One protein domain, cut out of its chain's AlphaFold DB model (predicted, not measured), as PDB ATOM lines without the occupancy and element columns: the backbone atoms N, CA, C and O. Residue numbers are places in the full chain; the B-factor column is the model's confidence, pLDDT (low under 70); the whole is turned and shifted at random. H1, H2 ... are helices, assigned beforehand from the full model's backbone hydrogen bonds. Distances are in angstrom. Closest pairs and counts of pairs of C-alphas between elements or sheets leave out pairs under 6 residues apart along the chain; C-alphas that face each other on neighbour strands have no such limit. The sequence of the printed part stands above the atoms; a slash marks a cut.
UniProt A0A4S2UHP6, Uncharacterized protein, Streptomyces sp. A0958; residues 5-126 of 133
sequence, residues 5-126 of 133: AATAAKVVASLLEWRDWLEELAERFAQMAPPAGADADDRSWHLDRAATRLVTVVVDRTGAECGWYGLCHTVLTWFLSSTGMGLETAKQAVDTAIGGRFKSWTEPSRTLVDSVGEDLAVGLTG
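This is residues 5 to 126 of the 133 residues of an uncharacterized protein of Streptomyces sp. A0958 (UniProt A0A4S2UHP6). A long helix, H1, sticks out with residues 5 to 20 from a compact body where H2, H3, H4 and H5 pack in a crossed ring. The 122 printed residues hold five named helices, H1 to H5 in order, and no named strand: all helix. The whole is compact, radius of gyration of the C-alphas 15.4 A, and spans 54 by 31 by 24 A.

H1, residues 5 to 32, starts at C-alpha 5 (190.672, 163.223, 121.394) and is 40.7 A long. H2, 40 to 62, is 32.8 A; H3, 68 to 82, 20.8 A; H4, 87 to 98, 16.3 A; H5, 110 to 125, 22.7 A, ending at C-alpha 125 (143.500, 184.807, 126.136).

Hairpin H1 and H2 only just touch, 3 C-alpha pairs within 8 A, through residue 32 of H1 alone. H2 touches H5 at a steep tilt of 39 degrees, closest C-alphas Asp 48 and Gly 117, 3.9 A. H3 touches H4, closest C-alphas Thr 77 and Ala 90, 5.3 A. In H1 to H5 every O i to N i+4 pair is within hydrogen-bond range.

The printed part has no cut; H4 to H5 is a long link. Residues 66 and 100 to 108 have pLDDT under 70.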
ATOM      1  N   ALA A   5     191.674 164.246 121.684       88.94
ATOM      2  CA  ALA A   5     190.672 163.223 121.394       88.94
ATOM      3  C   ALA A   5     189.664 163.033 122.543       88.94
ATOM      4  O   ALA A   5     188.465 162.913 122.299       88.94
ATOM      5  N   ALA A   6     190.124 163.072 123.796       89.44
ATOM      6  CA  ALA A   6     189.253 162.967 124.963       89.44
ATOM      7  C   ALA A   6     188.344 164.199 125.103       89.44
ATOM      8  O   ALA A   6     187.176 164.072 125.467       89.44
ATOM      9  N   THR A   7     188.853 165.391 124.783       92.56
ATOM     10  CA  THR A   7     188.036 166.613 124.738       92.56
ATOM     11  C   THR A   7     187.001 166.544 123.617       92.56
ATOM     12  O   THR A   7     185.830 166.822 123.862       92.56
ATOM     13  N   ALA A   8     187.395 166.116 122.414       94.12
ATOM     14  CA  ALA A   8     186.477 165.965 121.288       94.12
ATOM     15  C   ALA A   8     185.349 164.966 121.595       94.12
ATOM     16  O   ALA A   8     184.184 165.270 121.351       94.12
ATOM     17  N   ALA A   9     185.668 163.819 122.203       94.75
ATOM     18  CA  ALA A   9     184.670 162.832 122.609       94.75
ATOM     19  C   ALA A   9     183.649 163.406 123.607       94.75
ATOM     20  O   ALA A   9     182.453 163.165 123.465       94.75
ATOM     21  N   LYS A  10     184.101 164.218 124.575       94.81
ATOM     22  CA  LYS A  10     183.206 164.907 125.520       94.81
ATOM     23  C   LYS A  10     182.293 165.907 124.823       94.81
ATOM     24  O   LYS A  10     181.102 165.917 125.098       94.81
ATOM     25  N   VAL A  11     182.830 166.709 123.902       96.06
ATOM     26  CA  VAL A  11     182.028 167.672 123.128       96.06
ATOM     27  C   VAL A  11     180.958 166.954 122.311       96.06
ATOM     28  O   VAL A  11     179.802 167.362 122.334       96.06
ATOM     29  N   VAL A  12     181.313 165.859 121.631       97.38
ATOM     30  CA  VAL A  12     180.348 165.054 120.870       97.38
ATOM     31  C   VAL A  12     179.263 164.486 121.785       97.38
ATOM     32  O   VAL A  12     178.087 164.600 121.455       97.38
ATOM     33  N   ALA A  13     179.631 163.933 122.943       96.81
ATOM     34  CA  ALA A  13     178.662 163.420 123.909       96.81
ATOM     35  C   ALA A  13     177.684 164.511 124.381       96.81
ATOM     36  O   ALA A  13     176.477 164.290 124.360       96.81
ATOM     37  N   SER A  14     178.181 165.708 124.712       93.69
ATOM     38  CA  SER A  14     177.334 166.839 125.112       93.69
ATOM     39  C   SER A  14     176.403 167.323 123.994       93.69
ATOM     40  O   SER A  14     175.276 167.719 124.270       93.69
ATOM     41  N   LEU A  15     176.840 167.287 122.730       96.81
ATOM     42  CA  LEU A  15     175.985 167.646 121.590       96.81
ATOM     43  C   LEU A  15     174.864 166.627 121.362       96.81
ATOM     44  O   LEU A  15     173.751 167.020 121.021       96.81
ATOM     45  N   LEU A  16     175.148 165.336 121.548       97.69
ATOM     46  CA  LEU A  16     174.139 164.280 121.447       97.69
ATOM     47  C   LEU A  16     173.120 164.388 122.585       97.69
ATOM     48  O   LEU A  16     171.928 164.416 122.312       97.69
ATOM     49  N   GLU A  17     173.583 164.573 123.824       95.62
ATOM     50  CA  GLU A  17     172.715 164.831 124.980       95.62
ATOM     51  C   GLU A  17     171.810 166.051 124.745       95.62
ATOM     52  O   GLU A  17     170.624 166.038 125.072       95.62
ATOM     53  N   TRP A  18     172.357 167.112 124.143       94.25
ATOM     54  CA  TRP A  18     171.577 168.299 123.815       94.25
ATOM     55  C   TRP A  18     170.523 168.046 122.736       94.25
ATOM     56  O   TRP A  18     169.394 168.514 122.868       94.25
ATOM     57  N   ARG A  19     170.863 167.295 121.683       96.62
ATOM     58  CA  ARG A  19     169.901 166.913 120.643       96.62
ATOM     59  C   ARG A  19     168.767 166.077 121.228       96.62
ATOM     60  O   ARG A  19     167.612 166.400 120.978       96.62
ATOM     61  N   ASP A  20     169.096 165.055 122.009       96.81
ATOM     62  CA  ASP A  20     168.102 164.149 122.582       96.81
ATOM     63  C   ASP A  20     167.121 164.930 123.481       96.81
ATOM     64  O   ASP A  20     165.910 164.738 123.397       96.81
ATOM     65  N   TRP A  21     167.614 165.912 124.248       94.12
ATOM     66  CA  TRP A  21     166.763 166.818 125.028       94.12
ATOM     67  C   TRP A  21     165.850 167.704 124.161       94.12
ATOM     68  O   TRP A  21     164.684 167.908 124.498       94.12
ATOM     69  N   LEU A  22     166.349 168.232 123.037       95.06
ATOM     70  CA  LEU A  22     165.535 169.029 122.109       95.06
ATOM     71  C   LEU A  22     164.428 168.197 121.447       95.06
ATOM     72  O   LEU A  22     163.324 168.705 121.247       95.06
ATOM     73  N   GLU A  23     164.701 166.934 121.123       96.81
ATOM     74  CA  GLU A  23     163.703 165.998 120.589       96.81
ATOM     75  C   GLU A  23     162.613 165.704 121.635       96.81
ATOM     76  O   GLU A  23     161.420 165.807 121.336       96.81
ATOM     77  N   GLU A  24     163.009 165.461 122.887       94.88
ATOM     78  CA  GLU A  24     162.101 165.271 124.027       94.88
ATOM     79  C   GLU A  24     161.205 166.497 124.285       94.88
ATOM     80  O   GLU A  24     160.039 166.381 124.685       94.88
ATOM     81  N   LEU A  25     161.765 167.694 124.087       94.75
ATOM     82  CA  LEU A  25     161.062 168.961 124.248       94.75
ATOM     83  C   LEU A  25     160.047 169.189 123.122       94.75
ATOM     84  O   LEU A  25     158.923 169.619 123.387       94.75
ATOM     85  N   ALA A  26     160.417 168.866 121.881       95.12
ATOM     86  CA  ALA A  26     159.518 168.958 120.736       95.12
ATOM     87  C   ALA A  26     158.300 168.033 120.896       95.12
ATOM     88  O   ALA A  26     157.170 168.448 120.632       95.12
ATOM     89  N   GLU A  27     158.507 166.810 121.395       95.25
ATOM     90  CA  GLU A  27     157.412 165.885 121.694       95.25
ATOM     91  C   GLU A  27     156.470 166.454 122.769       95.25
ATOM     92  O   GLU A  27     155.249 166.474 122.593       95.25
ATOM     93  N   ARG A  28     157.028 167.004 123.854       94.44
ATOM     94  CA  ARG A  28     156.245 167.668 124.909       94.44
ATOM     95  C   ARG A  28     155.412 168.827 124.380       94.44
ATOM     96  O   ARG A  28     154.259 168.967 124.783       94.44
ATOM     97  N   PHE A  29     155.961 169.659 123.495       94.50
ATOM     98  CA  PHE A  29     155.205 170.764 122.902       94.50
ATOM     99  C   PHE A  29     153.974 170.259 122.158       94.50
ATOM    100  O   PHE A  29     152.885 170.779 122.380       94.50
ATOM    101  N   ALA A  30     154.118 169.210 121.345       92.50
ATOM    102  CA  ALA A  30     152.994 168.617 120.630       92.50
ATOM    103  C   ALA A  30     151.921 168.055 121.581       92.50
ATOM    104  O   ALA A  30     150.732 168.207 121.319       92.50
ATOM    105  N   GLN A  31     152.331 167.451 122.701       92.38
ATOM    106  CA  GLN A  31     151.410 166.910 123.709       92.38
ATOM    107  C   GLN A  31     150.686 167.993 124.527       92.38
ATOM    108  O   GLN A  31     149.602 167.743 125.049       92.38
ATOM    109  N   MET A  32     151.298 169.170 124.691       92.06
ATOM    110  CA  MET A  32     150.778 170.251 125.539       92.06
ATOM    111  C   MET A  32     150.128 171.395 124.755       92.06
ATOM    112  O   MET A  32     149.509 172.267 125.365       92.06
ATOM    113  N   ALA A  33     150.277 171.427 123.430       90.56
ATOM    114  CA  ALA A  33     149.683 172.459 122.596       90.56
ATOM    115  C   ALA A  33     148.146 172.438 122.712       90.56
ATOM    116  O   ALA A  33     147.543 171.361 122.662       90.56
ATOM    117  N   PRO A  34     147.491 173.609 122.829       89.00
ATOM    118  CA  PRO A  34     146.037 173.683 122.781       89.00
ATOM    119  C   PRO A  34     145.492 173.076 121.474       89.00
ATOM    120  O   PRO A  34     146.090 173.302 120.413       89.00
ATOM    121  N   PRO A  35     144.352 172.361 121.505       88.62
ATOM    122  CA  PRO A  35     143.700 171.869 120.296       88.62
ATOM    123  C   PRO A  35     143.412 172.991 119.291       88.62
ATOM    124  O   PRO A  35     143.083 174.123 119.658       88.62
ATOM    125  N   ALA A  36     143.490 172.672 117.999       84.62
ATOM    126  CA  ALA A  36     143.112 173.619 116.956       84.62
ATOM    127  C   ALA A  36     141.622 173.981 117.089       84.62
ATOM    128  O   ALA A  36     140.763 173.104 117.049       84.62
ATOM    129  N   GLY A  37     141.328 175.274 117.235       84.12
ATOM    130  CA  GLY A  37     139.961 175.765 117.424       84.12
ATOM    131  C   GLY A  37     139.442 175.707 118.863       84.12
ATOM    132  O   GLY A  37     138.254 175.948 119.050       84.12
ATOM    133  N   ALA A  38     140.300 175.419 119.852       87.69
ATOM    134  CA  ALA A  38     139.965 175.629 121.261       87.69
ATOM    135  C   ALA A  38     139.484 177.071 121.488       87.69
ATOM    136  O   ALA A  38     140.046 178.014 120.913       87.69
ATOM    137  N   ASP A  39     138.447 177.228 122.308       89.00
ATOM    138  CA  ASP A  39     137.978 178.543 122.728       89.00
ATOM    139  C   ASP A  39     138.973 179.213 123.694       89.00
ATOM    140  O   ASP A  39     140.049 178.682 123.987       89.00
ATOM    141  N   ALA A  40     138.663 180.439 124.119       85.50
ATOM    142  CA  ALA A  40     139.567 181.223 124.955       85.50
ATOM    143  C   ALA A  40     139.828 180.556 126.317       85.50
ATOM    144  O   ALA A  40     140.981 180.530 126.752       85.50
ATOM    145  N   ASP A  41     138.805 179.955 126.928       83.94
ATOM    146  CA  ASP A  41     138.886 179.299 128.235       83.94
ATOM    147  C   ASP A  41     139.733 178.021 128.157       83.94
ATOM    148  O   ASP A  41     140.700 177.857 128.911       83.94
ATOM    149  N   ASP A  42     139.442 177.147 127.188       87.25
ATOM    150  CA  ASP A  42     140.195 175.913 126.957       87.25
ATOM    151  C   ASP A  42     141.653 176.215 126.600       87.25
ATOM    152  O   ASP A  42     142.583 175.539 127.062       87.25
ATOM    153  N   ARG A  43     141.882 177.251 125.786       87.56
ATOM    154  CA  ARG A  43     143.229 177.702 125.431       87.56
ATOM    155  C   ARG A  43     143.967 178.246 126.651       87.56
ATOM    156  O   ARG A  43     145.147 177.935 126.807       87.56
ATOM    157  N   SER A  44     143.293 179.015 127.505       83.94
ATOM    158  CA  SER A  44     143.854 179.574 128.739       83.94
ATOM    159  C   SER A  44     144.345 178.454 129.658       83.94
ATOM    160  O   SER A  44     145.512 178.425 130.053       83.94
ATOM    161  N   TRP A  45     143.503 177.442 129.885       87.81
ATOM    162  CA  TRP A  45     143.848 176.281 130.706       87.81
ATOM    163  C   TRP A  45     145.054 175.490 130.166       87.81
ATOM    164  O   TRP A  45     145.951 175.119 130.929       87.81
ATOM    165  N   HIS A  46     145.123 175.251 128.850       90.25
ATOM    166  CA  HIS A  46     146.257 174.540 128.248       90.25
ATOM    167  C   HIS A  46     147.563 175.330 128.378       90.25
ATOM    168  O   HIS A  46     148.600 174.748 128.702       90.25
ATOM    169  N   LEU A  47     147.522 176.647 128.150       89.38
ATOM    170  CA  LEU A  47     148.699 177.512 128.244       89.38
ATOM    171  C   LEU A  47     149.252 177.568 129.671       89.38
ATOM    172  O   LEU A  47     150.462 177.423 129.843       89.38
ATOM    173  N   ASP A  48     148.384 177.690 130.681       87.38
ATOM    174  CA  ASP A  48     148.770 177.658 132.097       87.38
ATOM    175  C   ASP A  48     149.510 176.358 132.458       87.38
ATOM    176  O   ASP A  48     150.637 176.365 132.974       87.38
ATOM    177  N   ARG A  49     148.907 175.213 132.113       88.81
ATOM    178  CA  ARG A  49     149.476 173.896 132.419       88.81
ATOM    179  C   ARG A  49     150.760 173.626 131.654       88.81
ATOM    180  O   ARG A  49     151.686 173.043 132.221       88.81
ATOM    181  N   ALA A  50     150.829 174.036 130.391       92.06
ATOM    182  CA  ALA A  50     152.025 173.881 129.581       92.06
ATOM    183  C   ALA A  50     153.178 174.724 130.132       92.06
ATOM    184  O   ALA A  50     154.266 174.193 130.351       92.06
ATOM    185  N   ALA A  51     152.940 176.004 130.427       88.06
ATOM    186  CA  ALA A  51     153.952 176.897 130.977       88.06
ATOM    187  C   ALA A  51     154.502 176.381 132.313       88.06
ATOM    188  O   ALA A  51     155.716 176.249 132.465       88.06
ATOM    189  N   THR A  52     153.619 175.990 133.237       88.94
ATOM    190  CA  THR A  52     153.996 175.417 134.539       88.94
ATOM    191  C   THR A  52     154.896 174.191 134.372       88.94
ATOM    192  O   THR A  52     155.968 174.108 134.971       88.94
ATOM    193  N   ARG A  53     154.505 173.248 133.503       89.75
ATOM    194  CA  ARG A  53     155.279 172.023 133.242       89.75
ATOM    195  C   ARG A  53     156.625 172.307 132.583       89.75
ATOM    196  O   ARG A  53     157.616 171.671 132.931       89.75
ATOM    197  N   LEU A  54     156.679 173.247 131.642       92.25
ATOM    198  CA  LEU A  54     157.913 173.604 130.943       92.25
ATOM    199  C   LEU A  54     158.930 174.270 131.867       92.25
ATOM    200  O   LEU A  54     160.119 173.965 131.774       92.25
ATOM    201  N   VAL A  55     158.474 175.116 132.792       88.69
ATOM    202  CA  VAL A  55     159.346 175.686 133.826       88.69
ATOM    203  C   VAL A  55     159.963 174.569 134.673       88.69
ATOM    204  O   VAL A  55     161.175 174.579 134.877       88.69
ATOM    205  N   THR A  56     159.176 173.573 135.100       88.81
ATOM    206  CA  THR A  56     159.693 172.409 135.844       88.81
ATOM    207  C   THR A  56     160.735 171.628 135.042       88.81
ATOM    208  O   THR A  56     161.820 171.374 135.553       88.81
ATOM    209  N   VAL A  57     160.467 171.329 133.765       90.81
ATOM    210  CA  VAL A  57     161.424 170.622 132.887       90.81
ATOM    211  C   VAL A  57     162.759 171.365 132.790       90.81
ATOM    212  O   VAL A  57     163.821 170.742 132.808       90.81
ATOM    213  N   VAL A  58     162.725 172.695 132.692       90.56
ATOM    214  CA  VAL A  58     163.947 173.505 132.634       90.56
ATOM    215  C   VAL A  58     164.683 173.496 133.971       90.56
ATOM    216  O   VAL A  58     165.898 173.309 133.979       90.56
ATOM    217  N   VAL A  59     163.968 173.657 135.087       87.00
ATOM    218  CA  VAL A  59     164.553 173.613 136.436       87.00
ATOM    219  C   VAL A  59     165.255 172.279 136.683       87.00
ATOM    220  O   VAL A  59     166.421 172.291 137.080       87.00
ATOM    221  N   ASP A  60     164.598 171.160 136.370       87.44
ATOM    222  CA  ASP A  60     165.152 169.812 136.523       87.44
ATOM    223  C   ASP A  60     166.400 169.616 135.652       87.44
ATOM    224  O   ASP A  60     167.400 169.045 136.091       87.44
ATOM    225  N   ARG A  61     166.381 170.139 134.418       85.81
ATOM    226  CA  ARG A  61     167.498 170.019 133.470       85.81
ATOM    227  C   ARG A  61     168.749 170.770 133.917       85.81
ATOM    228  O   ARG A  61     169.862 170.309 133.646       85.81
ATOM    229  N   THR A  62     168.571 171.948 134.507       84.25
ATOM    230  CA  THR A  62     169.671 172.856 134.854       84.25
ATOM    231  C   THR A  62     170.018 172.844 136.339       84.25
ATOM    232  O   THR A  62     170.910 173.584 136.738       84.25
ATOM    233  N   GLY A  63     169.279 172.110 137.175       79.25
ATOM    234  CA  GLY A  63     169.407 172.170 138.636       79.25
ATOM    235  C   GLY A  63     169.145 173.567 139.216       79.25
ATOM    236  O   GLY A  63     169.733 173.930 140.229       79.25
ATOM    237  N   ALA A  64     168.341 174.389 138.528       75.38
ATOM    238  CA  ALA A  64     168.200 175.832 138.791       75.38
ATOM    239  C   ALA A  64     169.537 176.622 138.878       75.38
ATOM    240  O   ALA A  64     169.600 177.697 139.486       75.38
ATOM    241  N   GLU A  65     170.608 176.117 138.257       75.56
ATOM    242  CA  GLU A  65     171.932 176.747 138.249       75.56
ATOM    243  C   GLU A  65     172.093 177.760 137.093       75.56
ATOM    244  O   GLU A  65     171.126 178.258 136.514       75.56
ATOM    245  N   CYS A  66     173.337 178.130 136.768       67.88
ATOM    246  CA  CYS A  66     173.650 179.161 135.780       67.88
ATOM    247  C   CYS A  66     172.879 178.961 134.465       67.88
ATOM    248  O   CYS A  66     172.942 177.903 133.845       67.88
ATOM    249  N   GLY A  67     172.183 180.006 134.011       76.44
ATOM    250  CA  GLY A  67     171.498 180.009 132.717       76.44
ATOM    251  C   GLY A  67     170.079 179.434 132.712       76.44
ATOM    252  O   GLY A  67     169.416 179.562 131.684       76.44
ATOM    253  N   TRP A  68     169.566 178.901 133.831       83.31
ATOM    254  CA  TRP A  68     168.205 178.340 133.891       83.31
ATOM    255  C   TRP A  68     167.122 179.345 133.478       83.31
ATOM    256  O   TRP A  68     166.231 179.009 132.705       83.31
ATOM    257  N   TYR A  69     167.233 180.604 133.918       82.56
ATOM    258  CA  TYR A  69     166.281 181.662 133.569       82.56
ATOM    259  C   TYR A  69     166.267 181.946 132.061       82.56
ATOM    260  O   TYR A  69     165.203 182.046 131.454       82.56
ATOM    261  N   GLY A  70     167.450 182.031 131.442       87.81
ATOM    262  CA  GLY A  70     167.571 182.255 130.000       87.81
ATOM    263  C   GLY A  70     167.047 181.074 129.187       87.81
ATOM    264  O   GLY A  70     166.369 181.269 128.178       87.81
ATOM    265  N   LEU A  71     167.296 179.847 129.656       89.69
ATOM    266  CA  LEU A  71     166.750 178.650 129.027       89.69
ATOM    267  C   LEU A  71     165.224 178.574 129.187       89.69
ATOM    268  O   LEU A  71     164.534 178.272 128.222       89.69
ATOM    269  N   CYS A  72     164.693 178.920 130.360       90.56
ATOM    270  CA  CYS A  72     163.257 178.952 130.645       90.56
ATOM    271  C   CYS A  72     162.532 179.923 129.711       90.56
ATOM    272  O   CYS A  72     161.574 179.553 129.033       90.56
ATOM    273  N   HIS A  73     163.064 181.139 129.598       91.81
ATOM    274  CA  HIS A  73     162.575 182.151 128.669       91.81
ATOM    275  C   HIS A  73     162.563 181.656 127.215       91.81
ATOM    276  O   HIS A  73     161.557 181.781 126.510       91.81
ATOM    277  N   THR A  74     163.656 181.018 126.793       94.25
ATOM    278  CA  THR A  74     163.806 180.459 125.444       94.25
ATOM    279  C   THR A  74     162.777 179.357 125.175       94.25
ATOM    280  O   THR A  74     162.087 179.395 124.158       94.25
ATOM    281  N   VAL A  75     162.626 178.407 126.101       95.19
ATOM    282  CA  VAL A  75     161.695 177.276 125.979       95.19
ATOM    283  C   VAL A  75     160.243 177.746 125.923       95.19
ATOM    284  O   VAL A  75     159.494 177.287 125.062       95.19
ATOM    285  N   LEU A  76     159.842 178.684 126.786       94.06
ATOM    286  CA  LEU A  76     158.485 179.240 126.767       94.06
ATOM    287  C   LEU A  76     158.205 179.989 125.460       94.06
ATOM    288  O   LEU A  76     157.135 179.830 124.874       94.06
ATOM    289  N   THR A  77     159.185 180.742 124.956       95.31
ATOM    290  CA  THR A  77     159.069 181.442 123.670       95.31
ATOM    291  C   THR A  77     158.888 180.448 122.519       95.31
ATOM    292  O   THR A  77     157.980 180.608 121.703       95.31
ATOM    293  N   TRP A  78     159.698 179.384 122.469       97.06
ATOM    294  CA  TRP A  78     159.567 178.335 121.453       97.06
ATOM    295  C   TRP A  78     158.227 177.607 121.528       97.06
ATOM    296  O   TRP A  78     157.616 177.364 120.486       97.06
ATOM    297  N   PHE A  79     157.746 177.301 122.734       95.75
ATOM    298  CA  PHE A  79     156.440 176.678 122.921       95.75
ATOM    299  C   PHE A  79     155.324 177.549 122.343       95.75
ATOM    300  O   PHE A  79     154.564 177.082 121.496       95.75
ATOM    301  N   LEU A  80     155.262 178.831 122.715       93.75
ATOM    302  CA  LEU A  80     154.249 179.746 122.185       93.75
ATOM    303  C   LEU A  80     154.335 179.861 120.659       93.75
ATOM    304  O   LEU A  80     153.307 179.781 119.982       93.75
ATOM    305  N   SER A  81     155.543 179.963 120.099       93.81
ATOM    306  CA  SER A  81     155.728 179.984 118.645       93.81
ATOM    307  C   SER A  81     155.269 178.699 117.955       93.81
ATOM    308  O   SER A  81     154.689 178.770 116.872       93.81
ATOM    309  N   SER A  82     155.433 177.536 118.592       92.81
ATOM    310  CA  SER A  82     154.934 176.261 118.058       92.81
ATOM    311  C   SER A  82     153.403 176.216 117.931       92.81
ATOM    312  O   SER A  82     152.880 175.493 117.088       92.81
ATOM    313  N   THR A  83     152.677 177.052 118.688       90.06
ATOM    314  CA  THR A  83     151.209 177.193 118.597       90.06
ATOM    315  C   THR A  83     150.738 178.152 117.492       90.06
ATOM    316  O   THR A  83     149.553 178.485 117.420       90.06
ATOM    317  N   GLY A  84     151.654 178.620 116.635       89.00
ATOM    318  CA  GLY A  84     151.379 179.550 115.535       89.00
ATOM    319  C   GLY A  84     151.576 181.030 115.878       89.00
ATOM    320  O   GLY A  84     151.278 181.893 115.053       89.00
ATOM    321  N   MET A  85     152.079 181.351 117.074       90.94
ATOM    322  CA  MET A  85     152.376 182.729 117.474       90.94
ATOM    323  C   MET A  85     153.670 183.236 116.824       90.94
ATOM    324  O   MET A  85     154.683 182.538 116.791       90.94
ATOM    325  N   GLY A  86     153.674 184.485 116.352       93.50
ATOM    326  CA  GLY A  86     154.901 185.127 115.872       93.50
ATOM    327  C   GLY A  86     155.972 185.198 116.969       93.50
ATOM    328  O   GLY A  86     155.652 185.463 118.125       93.50
ATOM    329  N   LEU A  87     157.242 184.978 116.608       92.19
ATOM    330  CA  LEU A  87     158.355 184.881 117.564       92.19
ATOM    331  C   LEU A  87     158.485 186.113 118.475       92.19
ATOM    332  O   LEU A  87     158.617 185.967 119.686       92.19
ATOM    333  N   GLU A  88     158.388 187.320 117.914       92.25
ATOM    334  CA  GLU A  88     158.505 188.559 118.697       92.25
ATOM    335  C   GLU A  88     157.320 188.754 119.653       92.25
ATOM    336  O   GLU A  88     157.500 189.182 120.790       92.25
ATOM    337  N   THR A  89     156.111 188.381 119.223       90.81
ATOM    338  CA  THR A  89     154.912 188.415 120.073       90.81
ATOM    339  C   THR A  89     155.023 187.408 121.217       90.81
ATOM    340  O   THR A  89     154.748 187.756 122.363       90.81
ATOM    341  N   ALA A  90     155.485 186.188 120.926       92.50
ATOM    342  CA  ALA A  90     155.744 185.161 121.931       92.50
ATOM    343  C   ALA A  90     156.772 185.639 122.960       92.50
ATOM    344  O   ALA A  90     156.531 185.562 124.163       92.50
ATOM    345  N   LYS A  91     157.881 186.208 122.484       91.69
ATOM    346  CA  LYS A  91     158.930 186.763 123.335       91.69
ATOM    347  C   LYS A  91     158.395 187.851 124.266       91.69
ATOM    348  O   LYS A  91     158.656 187.806 125.463       91.69
ATOM    349  N   GLN A  92     157.611 188.791 123.738       90.06
ATOM    350  CA  GLN A  92     157.034 189.879 124.528       90.06
ATOM    351  C   GLN A  92     156.025 189.378 125.573       90.06
ATOM    352  O   GLN A  92     155.980 189.904 126.689       90.06
ATOM    353  N   ALA A  93     155.238 188.350 125.242       89.25
ATOM    354  CA  ALA A  93     154.328 187.715 126.190       89.25
ATOM    355  C   ALA A  93     155.097 187.052 127.345       89.25
ATOM    356  O   ALA A  93     154.765 187.262 128.511       89.25
ATOM    357  N   VAL A  94     156.177 186.327 127.033       89.75
ATOM    358  CA  VAL A  94     157.055 185.718 128.042       89.75
ATOM    359  C   VAL A  94     157.731 186.789 128.897       89.75
ATOM    360  O   VAL A  94     157.658 186.706 130.120       89.75
ATOM    361  N   ASP A  95     158.318 187.825 128.291       88.38
ATOM    362  CA  ASP A  95     158.929 188.948 129.015       88.38
ATOM    363  C   ASP A  95     157.944 189.603 129.991       88.38
ATOM    364  O   ASP A  95     158.317 189.948 131.109       88.38
ATOM    365  N   THR A  96     156.676 189.730 129.601       85.25
ATOM    366  CA  THR A  96     155.633 190.294 130.467       85.25
ATOM    367  C   THR A  96     155.309 189.370 131.644       85.25
ATOM    368  O   THR A  96     155.168 189.837 132.772       85.25
ATOM    369  N   ALA A  97     155.222 188.061 131.404       80.88
ATOM    370  CA  ALA A  97     154.840 187.094 132.430       80.88
ATOM    371  C   ALA A  97     155.958 186.800 133.442       80.88
ATOM    372  O   ALA A  97     155.695 186.696 134.641       80.88
ATOM    373  N   ILE A  98     157.208 186.676 132.980       76.75
ATOM    374  CA  ILE A  98     158.334 186.216 133.813       76.75
ATOM    375  C   ILE A  98     159.418 187.272 134.046       76.75
ATOM    376  O   ILE A  98     160.276 187.081 134.914       76.75
ATOM    377  N   GLY A  99     159.388 188.381 133.299       71.00
ATOM    378  CA  GLY A  99     160.406 189.426 133.331       71.00
ATOM    379  C   GLY A  99     160.641 189.969 134.736       71.00
ATOM    380  O   GLY A  99     159.771 190.587 135.343       71.00
ATOM    381  N   GLY A 100     161.838 189.725 135.272       63.97
ATOM    382  CA  GLY A 100     162.265 190.247 136.575       63.97
ATOM    383  C   GLY A 100     161.652 189.562 137.804       63.97
ATOM    384  O   GLY A 100     161.938 189.986 138.923       63.97
ATOM    385  N   ARG A 101     160.843 188.505 137.633       66.25
ATOM    386  CA  ARG A 101     160.186 187.793 138.751       66.25
ATOM    387  C   ARG A 101     161.006 186.630 139.287       66.25
ATOM    388  O   ARG A 101     160.997 186.364 140.488       66.25
ATOM    389  N   PHE A 102     161.734 185.951 138.410       64.44
ATOM    390  CA  PHE A 102     162.674 184.921 138.820       64.44
ATOM    391  C   PHE A 102     163.960 185.568 139.336       64.44
ATOM    392  O   PHE A 102     164.591 186.376 138.656       64.44
ATOM    393  N   LYS A 103     164.356 185.210 140.559       57.84
ATOM    394  CA  LYS A 103     165.664 185.585 141.097       57.84
ATOM    395  C   LYS A 103     166.711 184.657 140.487       57.84
ATOM    396  O   LYS A 103     166.569 183.437 140.560       57.84
ATOM    397  N   SER A 104     167.761 185.218 139.892       53.19
ATOM    398  CA  SER A 104     168.914 184.434 139.440       53.19
ATOM    399  C   SER A 104     169.462 183.608 140.612       53.19
ATOM    400  O   SER A 104     169.612 184.150 141.706       53.19
ATOM    401  N   TRP A 105     169.788 182.330 140.374       44.84
ATOM    402  CA  TRP A 105     170.391 181.401 141.354       44.84
ATOM    403  C   TRP A 105     169.475 180.887 142.476       44.84
ATOM    404  O   TRP A 105     169.950 180.555 143.561       44.84
ATOM    405  N   THR A 106     168.161 180.830 142.270       62.12
ATOM    406  CA  THR A 106     167.253 180.180 143.227       62.12
ATOM    407  C   THR A 106     166.183 179.398 142.487       62.12
ATOM    408  O   THR A 106     165.581 179.919 141.550       62.12
ATOM    409  N   GLU A 107     165.940 178.164 142.931       63.41
ATOM    410  CA  GLU A 107     164.804 177.370 142.474       63.41
ATOM    411  C   GLU A 107     163.505 178.162 142.711       63.41
ATOM    412  O   GLU A 107     163.273 178.658 143.823       63.41
ATOM    413  N   PRO A 108     162.668 178.355 141.680       68.00
ATOM    414  CA  PRO A 108     161.418 179.068 141.854       68.00
ATOM    415  C   PRO A 108     160.490 178.266 142.765       68.00
ATOM    416  O   PRO A 108     160.342 177.055 142.619       68.00
ATOM    417  N   SER A 109     159.816 178.942 143.697       76.38
ATOM    418  CA  SER A 109     158.776 178.276 144.479       76.38
ATOM    419  C   SER A 109     157.655 177.802 143.554       76.38
ATOM    420  O   SER A 109     157.339 178.460 142.562       76.38
ATOM    421  N   ARG A 110     156.995 176.697 143.910       73.50
ATOM    422  CA  ARG A 110     155.843 176.179 143.154       73.50
ATOM    423  C   ARG A 110     154.783 177.255 142.892       73.50
ATOM    424  O   ARG A 110     154.318 177.393 141.774       73.50
ATOM    425  N   THR A 111     154.501 178.096 143.887       75.88
ATOM    426  CA  THR A 111     153.573 179.231 143.761       75.88
ATOM    427  C   THR A 111     154.012 180.257 142.713       75.88
ATOM    428  O   THR A 111     153.171 180.841 142.040       75.88
ATOM    429  N   LEU A 112     155.321 180.494 142.564       77.75
ATOM    430  CA  LEU A 112     155.835 181.380 141.523       77.75
ATOM    431  C   LEU A 112     155.657 180.751 140.137       77.75
ATOM    432  O   LEU A 112     155.236 181.446 139.217       77.75
ATOM    433  N   VAL A 113     155.928 179.450 140.003       78.31
ATOM    434  CA  VAL A 113     155.701 178.707 138.753       78.31
ATOM    435  C   VAL A 113     154.224 178.747 138.350       78.31
ATOM    436  O   VAL A 113     153.925 179.106 137.215       78.31
ATOM    437  N   ASP A 114     153.315 178.489 139.293       78.19
ATOM    438  CA  ASP A 114     151.869 178.543 139.049       78.19
ATOM    439  C   ASP A 114     151.426 179.958 138.619       78.19
ATOM    440  O   ASP A 114     150.601 180.108 137.723       78.19
ATOM    441  N   SER A 115     152.003 181.019 139.205       79.44
ATOM    442  CA  SER A 115     151.677 182.398 138.800       79.44
ATOM    443  C   SER A 115     152.138 182.732 137.379       79.44
ATOM    444  O   SER A 115     151.471 183.482 136.679       79.44
ATOM    445  N   VAL A 116     153.254 182.154 136.928       80.31
ATOM    446  CA  VAL A 116     153.748 182.346 135.558       80.31
ATOM    447  C   VAL A 116     152.815 181.704 134.537       80.31
ATOM    448  O   VAL A 116     152.576 182.299 133.486       80.31
ATOM    449  N   GLY A 117     152.288 180.515 134.842       79.56
ATOM    450  CA  GLY A 117     151.267 179.880 134.014       79.56
ATOM    451  C   GLY A 117     150.016 180.746 133.898       79.56
ATOM    452  O   GLY A 117     149.587 181.053 132.785       79.56
ATOM    453  N   GLU A 118     149.511 181.224 135.035       80.06
ATOM    454  CA  GLU A 118     148.311 182.060 135.099       80.06
ATOM    455  C   GLU A 118     148.484 183.365 134.311       80.06
ATOM    456  O   GLU A 118     147.635 183.709 133.491       80.06
ATOM    457  N   ASP A 119     149.604 184.065 134.496       82.94
ATOM    458  CA  ASP A 119     149.851 185.350 133.840       82.94
ATOM    459  C   ASP A 119     150.040 185.209 132.321       82.94
ATOM    460  O   ASP A 119     149.572 186.060 131.558       82.94
ATOM    461  N   LEU A 120     150.671 184.122 131.856       81.56
ATOM    462  CA  LEU A 120     150.742 183.807 130.425       81.56
ATOM    463  C   LEU A 120     149.358 183.515 129.850       81.56
ATOM    464  O   LEU A 120     149.018 184.013 128.777       81.56
ATOM    465  N   ALA A 121     148.565 182.711 130.552       82.94
ATOM    466  CA  ALA A 121     147.239 182.317 130.114       82.94
ATOM    467  C   ALA A 121     146.303 183.532 130.006       82.94
ATOM    468  O   ALA A 121     145.746 183.788 128.935       82.94
ATOM    469  N   VAL A 122     146.229 184.346 131.063       83.44
ATOM    470  CA  VAL A 122     145.426 185.577 131.103       83.44
ATOM    471  C   VAL A 122     145.914 186.584 130.068       83.44
ATOM    472  O   VAL A 122     145.110 187.135 129.319       83.44
ATOM    473  N   GLY A 123     147.225 186.815 129.971       82.00
ATOM    474  CA  GLY A 123     147.782 187.789 129.033       82.00
ATOM    475  C   GLY A 123     147.514 187.450 127.563       82.00
ATOM    476  O   GLY A 123     147.386 188.355 126.740       82.00
ATOM    477  N   LEU A 124     147.414 186.160 127.229       83.31
ATOM    478  CA  LEU A 124     147.238 185.687 125.854       83.31
ATOM    479  C   LEU A 124     145.786 185.430 125.452       83.31
ATOM    480  O   LEU A 124     145.487 185.439 124.258       83.31
ATOM    481  N   THR A 125     144.902 185.168 126.412       83.81
ATOM    482  CA  THR A 125     143.500 184.807 126.136       83.81
ATOM    483  C   THR A 125     142.497 185.830 126.650       83.81
ATOM    484  O   THR A 125     141.387 185.889 126.136       83.81
ATOM    485  N   GLY A 126     142.886 186.656 127.624       82.75
ATOM    486  CA  GLY A 126     141.974 187.522 128.368       82.75
ATOM    487  C   GLY A 126     141.176 186.795 129.454       82.75
ATOM    488  O   GLY A 126     140.506 187.464 130.235       82.75
TER     489      GLY A 126